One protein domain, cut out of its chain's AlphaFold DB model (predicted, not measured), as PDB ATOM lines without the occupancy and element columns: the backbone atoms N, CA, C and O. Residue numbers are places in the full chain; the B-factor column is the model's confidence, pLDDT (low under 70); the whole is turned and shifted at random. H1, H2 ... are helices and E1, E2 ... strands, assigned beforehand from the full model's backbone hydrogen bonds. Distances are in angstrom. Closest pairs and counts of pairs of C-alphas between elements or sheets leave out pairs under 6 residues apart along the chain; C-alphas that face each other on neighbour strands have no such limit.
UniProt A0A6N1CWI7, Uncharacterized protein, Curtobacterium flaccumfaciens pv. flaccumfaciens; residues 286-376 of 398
ATOM      1  N   ALA A 286     -23.178  31.139 -24.474       57.22
ATOM      2  CA  ALA A 286     -21.902  31.522 -25.075       57.22
ATOM      3  C   ALA A 286     -21.189  30.358 -25.792       57.22
ATOM      4  O   ALA A 286     -20.478  30.605 -26.762       57.22
ATOM      5  N   ASN A 287     -21.418  29.100 -25.401       62.50
ATOM      6  CA  ASN A 287     -20.924  27.951 -26.164       62.50
ATOM      7  C   ASN A 287     -21.659  27.807 -27.501       62.50
ATOM      8  O   ASN A 287     -21.025  27.497 -28.501       62.50
ATOM      9  N   MET A 288     -22.953  28.140 -27.562       70.06
ATOM     10  CA  MET A 288     -23.714  28.143 -28.820       70.06
ATOM     11  C   MET A 288     -23.251  29.236 -29.791       70.06
ATOM     12  O   MET A 288     -23.382  29.073 -31.001       70.06
ATOM     13  N   LYS A 289     -22.616  30.310 -29.294       73.19
ATOM     14  CA  LYS A 289     -21.916  31.288 -30.148       73.19
ATOM     15  C   LYS A 289     -20.846  30.615 -31.021       73.19
ATOM     16  O   LYS A 289     -20.543  31.122 -32.100       73.19
ATOM     17  N   GLN A 290     -20.288  29.478 -30.586       74.81
ATOM     18  CA  GLN A 290     -19.316  28.718 -31.373       74.81
ATOM     19  C   GLN A 290     -19.939  28.097 -32.627       74.81
ATOM     20  O   GLN A 290     -19.244  28.003 -33.625       74.81
ATOM     21  N   GLU A 291     -21.239  27.792 -32.650       78.06
ATOM     22  CA  GLU A 291     -21.917  27.230 -33.833       78.06
ATOM     23  C   GLU A 291     -21.976  28.215 -35.016       78.06
ATOM     24  O   GLU A 291     -22.197  27.817 -36.154       78.06
ATOM     25  N   ALA A 292     -21.741  29.512 -34.784       83.25
ATOM     26  CA  ALA A 292     -21.600  30.526 -35.835       83.25
ATOM     27  C   ALA A 292     -20.131  30.780 -36.243       83.25
ATOM     28  O   ALA A 292     -19.850  31.722 -36.997       83.25
ATOM     29  N   ARG A 293     -19.182  29.985 -35.727       85.25
ATOM     30  CA  ARG A 293     -17.754  30.134 -36.015       85.25
ATOM     31  C   ARG A 293     -17.334  29.394 -37.275       85.25
ATOM     32  O   ARG A 293     -17.692  28.240 -37.476       85.25
ATOM     33  N   THR A 294     -16.516  30.045 -38.093       84.75
ATOM     34  CA  THR A 294     -16.001  29.495 -39.360       84.75
ATOM     35  C   THR A 294     -14.593  28.912 -39.246       84.75
ATOM     36  O   THR A 294     -14.133  28.235 -40.159       84.75
ATOM     37  N   ASP A 295     -13.906  29.149 -38.132       81.75
ATOM     38  CA  ASP A 295     -12.499  28.800 -37.909       81.75
ATOM     39  C   ASP A 295     -12.284  27.450 -37.203       81.75
ATOM     40  O   ASP A 295     -11.146  27.036 -36.996       81.75
ATOM     41  N   ILE A 296     -13.364  26.752 -36.846       75.56
ATOM     42  CA  ILE A 296     -13.340  25.441 -36.181       75.56
ATOM     43  C   ILE A 296     -14.136  24.385 -36.973       75.56
ATOM     44  O   ILE A 296     -15.063  23.787 -36.424       75.56
ATOM     45  N   PRO A 297     -13.788  24.112 -38.247       72.94
ATOM     46  CA  PRO A 297     -14.559  23.214 -39.115       72.94
ATOM     47  C   PRO A 297     -14.687  21.784 -38.565       72.94
ATOM     48  O   PRO A 297     -15.684  21.116 -38.826       72.94
ATOM     49  N   ASP A 298     -13.730  21.337 -37.744       65.25
ATOM     50  CA  ASP A 298     -13.772  20.026 -37.078       65.25
ATOM     51  C   ASP A 298     -14.852  19.924 -35.991       65.25
ATOM     52  O   ASP A 298     -15.258  18.825 -35.622       65.25
ATOM     53  N   LYS A 299     -15.271  21.063 -35.428       66.56
ATOM     54  CA  LYS A 299     -16.327  21.141 -34.409       66.56
ATOM     55  C   LYS A 299     -17.654  21.583 -35.014       66.56
ATOM     56  O   LYS A 299     -18.702  21.081 -34.628       66.56
ATOM     57  N   VAL A 300     -17.589  22.500 -35.976       72.69
ATOM     58  CA  VAL A 300     -18.731  23.161 -36.603       72.69
ATOM     59  C   VAL A 300     -18.586  23.010 -38.115       72.69
ATOM     60  O   VAL A 300     -18.065  23.878 -38.813       72.69
ATOM     61  N   ALA A 301     -19.027  21.858 -38.626       71.56
ATOM     62  CA  ALA A 301     -18.877  21.500 -40.041       71.56
ATOM     63  C   ALA A 301     -19.667  22.431 -40.975       71.56
ATOM     64  O   ALA A 301     -19.289  22.671 -42.121       71.56
ATOM     65  N   LYS A 302     -20.786  22.957 -40.478       77.00
ATOM     66  CA  LYS A 302     -21.571  24.003 -41.122       77.00
ATOM     67  C   LYS A 302     -21.655  25.119 -40.088       77.00
ATOM     68  O   LYS A 302     -22.167  24.840 -39.013       77.00
ATOM     69  N   PRO A 303     -21.156  26.333 -40.359       83.25
ATOM     70  CA  PRO A 303     -21.346  27.483 -39.470       83.25
ATOM     71  C   PRO A 303     -22.693  28.178 -39.685       83.25
ATOM     72  O   PRO A 303     -23.143  28.345 -40.823       83.25
ATOM     73  N   GLY A 304     -23.351  28.541 -38.587       87.75
ATOM     74  CA  GLY A 304     -24.638  29.226 -38.556       87.75
ATOM     75  C   GLY A 304     -24.514  30.727 -38.805       87.75
ATOM     76  O   GLY A 304     -23.516  31.205 -39.353       87.75
ATOM     77  N   CYS A 305     -25.533  31.474 -38.385       90.94
ATOM     78  CA  CYS A 305     -25.564  32.931 -38.488       90.94
ATOM     79  C   CYS A 305     -25.632  33.559 -37.101       90.94
ATOM     80  O   CYS A 305     -26.440  33.137 -36.274       90.94
ATOM     81  N   ILE A 306     -24.823  34.588 -36.858       91.62
ATOM     82  CA  ILE A 306     -24.918  35.418 -35.659       91.62
ATOM     83  C   ILE A 306     -25.502  36.795 -35.979       91.62
ATOM     84  O   ILE A 306     -25.096  37.451 -36.938       91.62
ATOM     85  N   TYR A 307     -26.422  37.246 -35.135       93.69
ATOM     86  CA  TYR A 307     -27.019  38.574 -35.178       93.69
ATOM     87  C   TYR A 307     -26.797  39.288 -33.850       93.69
ATOM     88  O   TYR A 307     -26.757  38.657 -32.797       93.69
ATOM     89  N   THR A 308     -26.601  40.601 -33.888       92.25
ATOM     90  CA  THR A 308     -26.262  41.410 -32.713       92.25
ATOM     91  C   THR A 308     -27.382  42.392 -32.409       92.25
ATOM     92  O   THR A 308     -27.925  43.007 -33.321       92.25
ATOM     93  N   GLY A 309     -27.697  42.566 -31.125       89.06
ATOM     94  CA  GLY A 309     -28.687  43.527 -30.645       89.06
ATOM     95  C   GLY A 309     -30.136  43.139 -30.975       89.06
ATOM     96  O   GLY A 309     -30.414  41.978 -31.294       89.06
ATOM     97  N   PRO A 310     -31.075  44.104 -30.890       86.69
ATOM     98  CA  PRO A 310     -32.477  43.889 -31.232       86.69
ATOM     99  C   PRO A 310     -32.613  43.269 -32.622       86.69
ATOM    100  O   PRO A 310     -32.204  43.865 -33.620       86.69
ATOM    101  N   THR A 311     -33.162  42.056 -32.666       91.31
ATOM    102  CA  THR A 311     -33.262  41.256 -33.886       91.31
ATOM    103  C   THR A 311     -34.687  40.749 -34.042       91.31
ATOM    104  O   THR A 311     -35.239  40.157 -33.119       91.31
ATOM    105  N   SER A 312     -35.277  40.983 -35.212       89.69
ATOM    106  CA  SER A 312     -36.578  40.438 -35.595       89.69
ATOM    107  C   SER A 312     -36.384  39.377 -36.669       89.69
ATOM    108  O   SER A 312     -35.694  39.622 -37.661       89.69
ATOM    109  N   ILE A 313     -36.987  38.206 -36.468       91.44
ATOM    110  CA  ILE A 313     -36.991  37.104 -37.431       91.44
ATOM    111  C   ILE A 313     -38.447  36.798 -37.767       91.44
ATOM    112  O   ILE A 313     -39.226  36.406 -36.903       91.44
ATOM    113  N   THR A 314     -38.822  36.986 -39.028       90.94
ATOM    114  CA  THR A 314     -40.166  36.689 -39.533       90.94
ATOM    115  C   THR A 314     -40.085  35.548 -40.534       90.94
ATOM    116  O   THR A 314     -39.486  35.700 -41.599       90.94
ATOM    117  N   PHE A 315     -40.702  34.410 -40.222       89.75
ATOM    118  CA  PHE A 315     -40.814  33.302 -41.167       89.75
ATOM    119  C   PHE A 315     -41.777  33.660 -42.303       89.75
ATOM    120  O   PHE A 315     -42.858  34.203 -42.082       89.75
ATOM    121  N   LEU A 316     -41.357  33.376 -43.532       89.56
ATOM    122  CA  LEU A 316     -42.097  33.618 -44.763       89.56
ATOM    123  C   LEU A 316     -42.434  32.278 -45.429       89.56
ATOM    124  O   LEU A 316     -41.833  31.241 -45.141       89.56
ATOM    125  N   SER A 317     -43.375  32.297 -46.372       86.12
ATOM    126  CA  SER A 317     -43.672  31.121 -47.190       86.12
ATOM    127  C   SER A 317     -42.465  30.700 -48.047       86.12
ATOM    128  O   SER A 317     -41.579  31.497 -48.366       86.12
ATOM    129  N   GLY A 318     -42.422  29.416 -48.420       84.56
ATOM    130  CA  GLY A 318     -41.367  28.869 -49.281       84.56
ATOM    131  C   GLY A 318     -40.025  28.615 -48.584       84.56
ATOM    132  O   GLY A 318     -38.997  28.630 -49.258       84.56
ATOM    133  N   GLY A 319     -40.017  28.405 -47.260       84.06
ATOM    134  CA  GLY A 319     -38.796  28.082 -46.509       84.06
ATOM    135  C   GLY A 319     -37.816  29.252 -46.433       84.06
ATOM    136  O   GLY A 319     -36.603  29.069 -46.530       84.06
ATOM    137  N   LYS A 320     -38.340  30.476 -46.325       89.50
ATOM    138  CA  LYS A 320     -37.549  31.702 -46.196       89.50
ATOM    139  C   LYS A 320     -37.854  32.389 -44.875       89.50
ATOM    140  O   LYS A 320     -38.922  32.212 -44.300       89.50
ATOM    141  N   MET A 321     -36.927  33.210 -44.414       92.62
ATOM    142  CA  MET A 321     -37.118  34.097 -43.277       92.62
ATOM    143  C   MET A 321     -36.594  35.488 -43.614       92.62
ATOM    144  O   MET A 321     -35.609  35.639 -44.337       92.62
ATOM    145  N   ARG A 322     -37.273  36.513 -43.102       94.00
ATOM    146  CA  ARG A 322     -36.792  37.890 -43.102       94.00
ATOM    147  C   ARG A 322     -36.133  38.168 -41.763       94.00
ATOM    148  O   ARG A 322     -36.785  38.014 -40.733       94.00
ATOM    149  N   VAL A 323     -34.882  38.607 -41.789       94.12
ATOM    150  CA  VAL A 323     -34.142  38.994 -40.588       94.12
ATOM    151  C   VAL A 323     -33.841  40.484 -40.624       94.12
ATOM    152  O   VAL A 323     -33.262  40.983 -41.586       94.12
ATOM    153  N   VAL A 324     -34.214  41.192 -39.565       93.75
ATOM    154  CA  VAL A 324     -33.847  42.592 -39.322       93.75
ATOM    155  C   VAL A 324     -32.949  42.606 -38.096       93.75
ATOM    156  O   VAL A 324     -33.380  42.188 -37.024       93.75
ATOM    157  N   SER A 325     -31.704  43.053 -38.245       93.19
ATOM    158  CA  SER A 325     -30.734  43.118 -37.147       93.19
ATOM    159  C   SER A 325     -29.747  44.271 -37.363       93.19
ATOM    160  O   SER A 325     -28.626  44.060 -37.840       93.19
ATOM    161  N   PRO A 326     -30.140  45.514 -37.032       91.06
ATOM    162  CA  PRO A 326     -29.377  46.702 -37.412       91.06
ATOM    163  C   PRO A 326     -28.004  46.815 -36.745       91.06
ATOM    164  O   PRO A 326     -27.116  47.490 -37.251       91.06
ATOM    165  N   TRP A 327     -27.803  46.145 -35.612       91.56
ATOM    166  CA  TRP A 327     -26.542  46.199 -34.875       91.56
ATOM    167  C   TRP A 327     -25.545  45.126 -35.331       91.56
ATOM    168  O   TRP A 327     -24.449  45.024 -34.780       91.56
ATOM    169  N   THR A 328     -25.877  44.316 -36.334       93.19
ATOM    170  CA  THR A 328     -24.968  43.285 -36.842       93.19
ATOM    171  C   THR A 328     -23.915  43.891 -37.765       93.19
ATOM    172  O   THR A 328     -24.256  44.495 -38.776       93.19
ATOM    173  N   LYS A 329     -22.624  43.698 -37.457       92.38
ATOM    174  CA  LYS A 329     -21.499  44.076 -38.338       92.38
ATOM    175  C   LYS A 329     -20.913  42.879 -39.084       92.38
ATOM    176  O   LYS A 329     -20.471  43.024 -40.220       92.38
ATOM    177  N   LYS A 330     -20.886  41.711 -38.440       93.62
ATOM    178  CA  LYS A 330     -20.424  40.417 -38.955       93.62
ATOM    179  C   LYS A 330     -21.449  39.345 -38.617       93.62
ATOM    180  O   LYS A 330     -21.909  39.271 -37.478       93.62
ATOM    181  N   THR A 331     -21.769  38.513 -39.601       92.50
ATOM    182  CA  THR A 331     -22.771  37.445 -39.477       92.50
ATOM    183  C   THR A 331     -22.152  36.082 -39.180       92.50
ATOM    184  O   THR A 331     -22.880  35.139 -38.888       92.50
ATOM    185  N   GLN A 332     -20.825  35.967 -39.258       91.06
ATOM    186  CA  GLN A 332     -20.047  34.786 -38.886       91.06
ATOM    187  C   GLN A 332     -18.758  35.224 -38.188       91.06
ATOM    188  O   GLN A 332     -18.221  36.295 -38.483       91.06
ATOM    189  N   LEU A 333     -18.275  34.428 -37.235       89.25
ATOM    190  CA  LEU A 333     -17.165  34.813 -36.357       89.25
ATOM    191  C   LEU A 333     -15.973  33.866 -36.464       89.25
ATOM    192  O   LEU A 333     -16.094  32.730 -36.907       89.25
ATOM    193  N   SER A 334     -14.829  34.336 -35.988       88.38
ATOM    194  CA  SER A 334     -13.612  33.553 -35.805       88.38
ATOM    195  C   SER A 334     -12.843  34.046 -34.577       88.38
ATOM    196  O   SER A 334     -12.968  35.201 -34.153       88.38
ATOM    197  N   GLY A 335     -12.077  33.165 -33.941       84.69
ATOM    198  CA  GLY A 335     -11.495  33.441 -32.634       84.69
ATOM    199  C   GLY A 335     -10.337  32.532 -32.247       84.69
ATOM    200  O   GLY A 335      -9.929  31.627 -32.961       84.69
ATOM    201  N   ALA A 336      -9.792  32.760 -31.062       76.56
ATOM    202  CA  ALA A 336      -8.786  31.882 -30.488       76.56
ATOM    203  C   ALA A 336      -9.412  30.576 -29.952       76.56
ATOM    204  O   ALA A 336     -10.630  30.450 -29.759       76.56
ATOM    205  N   ALA A 337      -8.563  29.577 -29.693       63.88
ATOM    206  CA  ALA A 337      -8.972  28.277 -29.148       63.88
ATOM    207  C   ALA A 337      -9.598  28.378 -27.743       63.88
ATOM    208  O   ALA A 337     -10.386  27.521 -27.356       63.88
ATOM    209  N   ASN A 338      -9.298  29.451 -27.003       61.22
ATOM    210  CA  ASN A 338      -9.881  29.758 -25.694       61.22
ATOM    211  C   ASN A 338     -11.296  30.376 -25.770       61.22
ATOM    212  O   ASN A 338     -11.846  30.752 -24.740       61.22
ATOM    213  N   GLY A 339     -11.871  30.518 -26.971       65.31
ATOM    214  CA  GLY A 339     -13.214  31.069 -27.176       65.31
ATOM    215  C   GLY A 339     -13.270  32.589 -27.351       65.31
ATOM    216  O   GLY A 339     -14.339  33.113 -27.666       65.31
ATOM    217  N   THR A 340     -12.149  33.306 -27.213       76.00
ATOM    218  CA  THR A 340     -12.098  34.750 -27.478       76.00
ATOM    219  C   THR A 340     -12.324  35.016 -28.963       76.00
ATOM    220  O   THR A 340     -11.546  34.561 -29.798       76.00
ATOM    221  N   ILE A 341     -13.359  35.784 -29.300       84.56
ATOM    222  CA  ILE A 341     -13.610  36.225 -30.676       84.56
ATOM    223  C   ILE A 341     -12.637  37.345 -31.026       84.56
ATOM    224  O   ILE A 341     -12.519  38.320 -30.288       84.56
ATOM    225  N   THR A 342     -11.945  37.199 -32.150       84.12
ATOM    226  CA  THR A 342     -10.912  38.145 -32.607       84.12
ATOM    227  C   THR A 342     -11.195  38.693 -34.000       84.12
ATOM    228  O   THR A 342     -10.569  39.659 -34.424       84.12
ATOM    229  N   SER A 343     -12.104  38.064 -34.746       88.06
ATOM    230  CA  SER A 343     -12.395  38.405 -36.137       88.06
ATOM    231  C   SER A 343     -13.776  37.895 -36.558       88.06
ATOM    232  O   SER A 343     -14.438  37.154 -35.832       88.06
ATOM    233  N   GLY A 344     -14.250  38.334 -37.723       88.62
ATOM    234  CA  GLY A 344     -15.510  37.866 -38.286       88.62
ATOM    235  C   GLY A 344     -15.669  38.231 -39.755       88.62
ATOM    236  O   GLY A 344     -15.067  39.190 -40.250       88.62
ATOM    237  N   SER A 345     -16.512  37.471 -40.440       89.88
ATOM    238  CA  SER A 345     -16.848  37.610 -41.855       89.88
ATOM    239  C   SER A 345     -18.348  37.858 -42.043       89.88
ATOM    240  O   SER A 345     -19.142  37.841 -41.095       89.88
ATOM    241  N   THR A 346     -18.739  38.150 -43.280       89.75
ATOM    242  CA  THR A 346     -20.142  38.143 -43.696       89.75
ATOM    243  C   THR A 346     -20.376  36.963 -44.625       89.75
ATOM    244  O   THR A 346     -19.472  36.531 -45.343       89.75
ATOM    245  N   ASN A 347     -21.587  36.419 -44.587       88.00
ATOM    246  CA  ASN A 347     -22.034  35.393 -45.517       88.00
ATOM    247  C   ASN A 347     -23.407  35.796 -46.035       88.00
ATOM    248  O   ASN A 347     -24.435  35.368 -45.516       88.00
ATOM    249  N   ASP A 348     -23.408  36.675 -47.030       90.00
ATOM    250  CA  ASP A 348     -24.617  37.350 -47.496       90.00
ATOM    251  C   ASP A 348     -25.655  36.365 -48.053       90.00
ATOM    252  O   ASP A 348     -26.855  36.572 -47.884       90.00
ATOM    253  N   ALA A 349     -25.204  35.260 -48.658       86.50
ATOM    254  CA  ALA A 349     -26.076  34.226 -49.208       86.50
ATOM    255  C   ALA A 349     -26.799  33.411 -48.121       86.50
ATOM    256  O   ALA A 349     -27.957  33.039 -48.302       86.50
ATOM    257  N   LEU A 350     -26.120  33.127 -47.005       88.19
ATOM    258  CA  LEU A 350     -26.661  32.311 -45.916       88.19
ATOM    259  C   LEU A 350     -27.366  33.152 -44.844       88.19
ATOM    260  O   LEU A 350     -28.423  32.769 -44.358       88.19
ATOM    261  N   CYS A 351     -26.767  34.284 -44.477       91.19
ATOM    262  CA  CYS A 351     -27.115  35.083 -43.301       91.19
ATOM    263  C   CYS A 351     -27.653  36.479 -43.630       91.19
ATOM    264  O   CYS A 351     -28.100  37.184 -42.723       91.19
ATOM    265  N   GLY A 352     -27.632  36.870 -44.906       91.06
ATOM    266  CA  GLY A 352     -28.061  38.184 -45.362       91.06
ATOM    267  C   GLY A 352     -26.927  39.201 -45.303       91.06
ATOM    268  O   GLY A 352     -26.069  39.147 -44.420       91.06
ATOM    269  N   SER A 353     -26.910  40.130 -46.259       92.69
ATOM    270  CA  SER A 353     -25.933  41.217 -46.252       92.69
ATOM    271  C   SER A 353     -26.202  42.169 -45.089       92.69
ATOM    272  O   SER A 353     -27.352  42.441 -44.733       92.69
ATOM    273  N   VAL A 354     -25.138  42.739 -44.521       90.75
ATOM    274  CA  VAL A 354     -25.244  43.705 -43.415       90.75
ATOM    275  C   VAL A 354     -26.145  44.888 -43.785       90.75
ATOM    276  O   VAL A 354     -26.971  45.299 -42.977       90.75
ATOM    277  N   SER A 355     -26.064  45.374 -45.028       90.06
ATOM    278  CA  SER A 355     -26.916  46.460 -45.525       90.06
ATOM    279  C   SER A 355     -28.406  46.101 -45.531       90.06
ATOM    280  O   SER A 355     -29.245  46.928 -45.171       90.06
ATOM    281  N   ALA A 356     -28.753  44.864 -45.893       90.31
ATOM    282  CA  ALA A 356     -30.136  44.402 -45.879       90.31
ATOM    283  C   ALA A 356     -30.647  44.181 -44.446       90.31
ATOM    284  O   ALA A 356     -31.801  44.497 -44.158       90.31
ATOM    285  N   LEU A 357     -29.788  43.702 -43.538       91.19
ATOM    286  CA  LEU A 357     -30.110  43.522 -42.115       91.19
ATOM    287  C   LEU A 357     -30.385  44.850 -41.399       91.19
ATOM    288  O   LEU A 357     -31.230  44.885 -40.504       91.19
ATOM    289  N   THR A 358     -29.687  45.923 -41.788       88.06
ATOM    290  CA  THR A 358     -29.926  47.287 -41.287       88.06
ATOM    291  C   THR A 358     -31.137  47.963 -41.913       88.06
ATOM    292  O   THR A 358     -31.656  48.894 -41.311       88.06
ATOM    293  N   GLY A 359     -31.553  47.517 -43.103       85.69
ATOM    294  CA  GLY A 359     -32.647  48.068 -43.902       85.69
ATOM    295  C   GLY A 359     -34.020  47.462 -43.582       85.69
ATOM    296  O   GLY A 359     -34.369  47.209 -42.432       85.69
ATOM    297  N   ALA A 360     -34.790  47.162 -44.634       85.50
ATOM    298  CA  ALA A 360     -36.098  46.498 -44.547       85.50
ATOM    299  C   ALA A 360     -36.040  45.014 -44.110       85.50
ATOM    300  O   ALA A 360     -37.079  44.365 -43.975       85.50
ATOM    301  N   GLY A 361     -34.842  44.465 -43.897       89.25
ATOM    302  CA  GLY A 361     -34.595  43.084 -43.499       89.25
ATOM    303  C   GLY A 361     -34.116  42.203 -44.649       89.25
ATOM    304  O   GLY A 361     -34.673  42.213 -45.748       89.25
ATOM    305  N   ALA A 362     -33.096  41.391 -44.380       93.00
ATOM    306  CA  ALA A 362     -32.567  40.429 -45.332       93.00
ATOM    307  C   ALA A 362     -33.514  39.232 -45.458       93.00
ATOM    308  O   ALA A 362     -33.847  38.594 -44.460       93.00
ATOM    309  N   VAL A 363     -33.939  38.914 -46.683       93.50
ATOM    310  CA  VAL A 363     -34.728  37.708 -46.964       93.50
ATOM    311  C   VAL A 363     -33.779  36.584 -47.357       93.50
ATOM    312  O   VAL A 363     -33.204  36.604 -48.444       93.50
ATOM    313  N   ILE A 364     -33.643  35.601 -46.477       91.44
ATOM    314  CA  ILE A 364     -32.729  34.465 -46.620       91.44
ATOM    315  C   ILE A 364     -33.482  33.140 -46.499       91.44
ATOM    316  O   ILE A 364     -34.597  33.117 -45.971       91.44
ATOM    317  N   PRO A 365     -32.924  32.023 -46.993       88.19
ATOM    318  CA  PRO A 365     -33.463  30.705 -46.687       88.19
ATOM    319  C   PRO A 365     -33.510  30.482 -45.172       88.19
ATOM    320  O   PRO A 365     -32.607  30.901 -44.447       88.19
ATOM    321  N   THR A 366     -34.536  29.791 -44.682       84.88
ATOM    322  CA  THR A 366     -34.485  29.234 -43.326       84.88
ATOM    323  C   THR A 366     -33.307  28.273 -43.258       84.88
ATOM    324  O   THR A 366     -33.203  27.393 -44.115       84.88
ATOM    325  N   LEU A 367     -32.416  28.443 -42.277       77.88
ATOM    326  CA  LEU A 367     -31.200  27.635 -42.178       77.88
ATOM    327  C   LEU A 367     -31.577  26.148 -42.031       77.88
ATOM    328  O   LEU A 367     -32.149  25.768 -41.012       77.88
ATOM    329  N   PRO A 368     -31.271  25.287 -43.020       58.16
ATOM    330  CA  PRO A 368     -31.818  23.931 -43.060       58.16
ATOM    331  C   PRO A 368     -31.121  22.959 -42.098       58.16
ATOM    332  O   PRO A 368     -31.560  21.822 -41.947       58.16
ATOM    333  N   SER A 369     -29.989  23.338 -41.496       57.38
ATOM    334  CA  SER A 369     -29.192  22.423 -40.662       57.38
ATOM    335  C   SER A 369     -28.342  23.147 -39.618       57.38
ATOM    336  O   SER A 369     -27.279  22.639 -39.264       57.38
ATOM    337  N   ASN A 370     -28.725  24.361 -39.205       68.69
ATOM    338  CA  ASN A 370     -27.838  25.169 -38.374       68.69
ATOM    339  C   ASN A 370     -28.507  26.222 -37.494       68.69
ATOM    340  O   ASN A 370     -29.674  26.554 -37.677       68.69
ATOM    341  N   LEU A 371     -27.722  26.769 -36.568       78.38
ATOM    342  CA  LEU A 371     -28.158  27.712 -35.553       78.38
ATOM    343  C   LEU A 371     -28.208  29.163 -36.066       78.38
ATOM    344  O   LEU A 371     -27.260  29.659 -36.680       78.38
ATOM    345  N   VAL A 372     -29.288  29.874 -35.730       87.56
ATOM    346  CA  VAL A 372     -29.287  31.341 -35.654       87.56
ATOM    347  C   VAL A 372     -29.021  31.740 -34.207       87.56
ATOM    348  O   VAL A 372     -29.793  31.389 -33.319       87.56
ATOM    349  N   PHE A 373     -27.942  32.477 -33.964       87.12
ATOM    350  CA  PHE A 373     -27.580  32.961 -32.637       87.12
ATOM    351  C   PHE A 373     -27.793  34.473 -32.547       87.12
ATOM    352  O   PHE A 373     -27.177  35.229 -33.294       87.12
ATOM    353  N   VAL A 374     -28.643  34.931 -31.629       89.06
ATOM    354  CA  VAL A 374     -28.818  36.365 -31.355       89.06
ATOM    355  C   VAL A 374     -28.046  36.714 -30.089       89.06
ATOM    356  O   VAL A 374     -28.315  36.169 -29.021       89.06
ATOM    357  N   GLN A 375     -27.076  37.619 -30.210       86.25
ATOM    358  CA  GLN A 375     -26.248  38.082 -29.102       86.25
ATOM    359  C   GLN A 375     -26.589  39.513 -28.689       86.25
ATOM    360  O   GLN A 375     -26.935  40.361 -29.515       86.25
ATOM    361  N   THR A 376     -26.381  39.820 -27.413       86.06
ATOM    362  CA  THR A 376     -26.271  41.207 -26.947       86.06
ATOM    363  C   THR A 376     -25.068  41.887 -27.606       86.06
ATOM    364  O   THR A 376     -24.111  41.223 -28.009       86.06
TER     365      THR A 376
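Overview. This is residues 286 to 376 of the 398 residues of an uncharacterized protein of Curtobacterium flaccumfaciens pv. flaccumfaciens (UniProt A0A6N1CWI7). Three small groups of strands follow one another along an elongated body: the three-stranded sheet of E2, E3 and E6 at one end, the parallel pair E1 and E7 in the middle, and the hairpin of E4 and E5 at the other end. H1 packs on the pair E1 and E7, while the short H2 lies between E6 and E1, and H3 sits beside E3 and E6. The printed part has 91 residues, with three named helices and seven named strands in the order H1 E1 E2 E3 E4 E5 H2 H3 E6 E7; the class is mixed, helices and strands. The sheet runs E2, E3, E6, antiparallel throughout. The whole is compact, with a radius of gyration of the C-alphas of 12.5 A, and spans 38 by 24 by 19 A.

Arrangement. H1, residues 286 to 292, comes closest to E7, residues 372 to 375, at the C-alphas of Lys 289 and Phe 373, 6.4 A apart. E1, residues 305 to 308, is the parallel neighbour of E7 at 23 degrees, with N 307 and O 373 at 2.8 A, within hydrogen-bond range. E2, residues 312 to 316, and E3, residues 320 to 324, form a hairpin, antiparallel at 159 degrees, with N 314 and O 322 at 2.8 A. E4, residues 332 to 335, and E5, residues 341 to 345, form another, at 147 degrees, with N 334 and O 343 at 2.8 A. The closest C-alphas of E1 and E4 are those of Cys 305 and Gln 332, 5.8 A apart. H2, residues 348 to 351, only grazes the sheet of E2, E3 and E6, residues 362 to 365; its closest C-alphas with E6 are those of Leu 350 and Ile 364, 6.5 A apart. H3, residues 354 to 358, stands at the sheet's level, at a height of 0.3 A. E6 is antiparallel to E3 at 150 degrees, with N 321 and O 364 at 2.8 A. H2 and H3 are close but not clearly touching, with the C-alphas of Asp 348 and Val 354 7.6 A apart. In H3 every O i to N i+4 pair is within hydrogen-bond range; in H1 0 of 3 are, against 4 of 4 O i to N i+3 pairs, and H2 is too short for an O i to N i+4 pair.

Along the chain. H1 begins at C-alpha 286, (-21.902, 31.522, -25.075), and is 10.8 A long. E3 measures 13.4 A, E2 12.7 A and E5 11.7 A. E7 ends at C-alpha 375, (-26.248, 38.082, -29.102).

Size, cuts and confidence. The C-alphas of Ser 317 and Asn 338 are the two farthest apart, 40.1 A. The printed part has no cut. The link from H1 to E1, 12 residues, is long. Mean pLDDT of the printed part is 84.2; residues 286 to 287, 298 to 299, 337 to 339 and 368 to 370 are under 70.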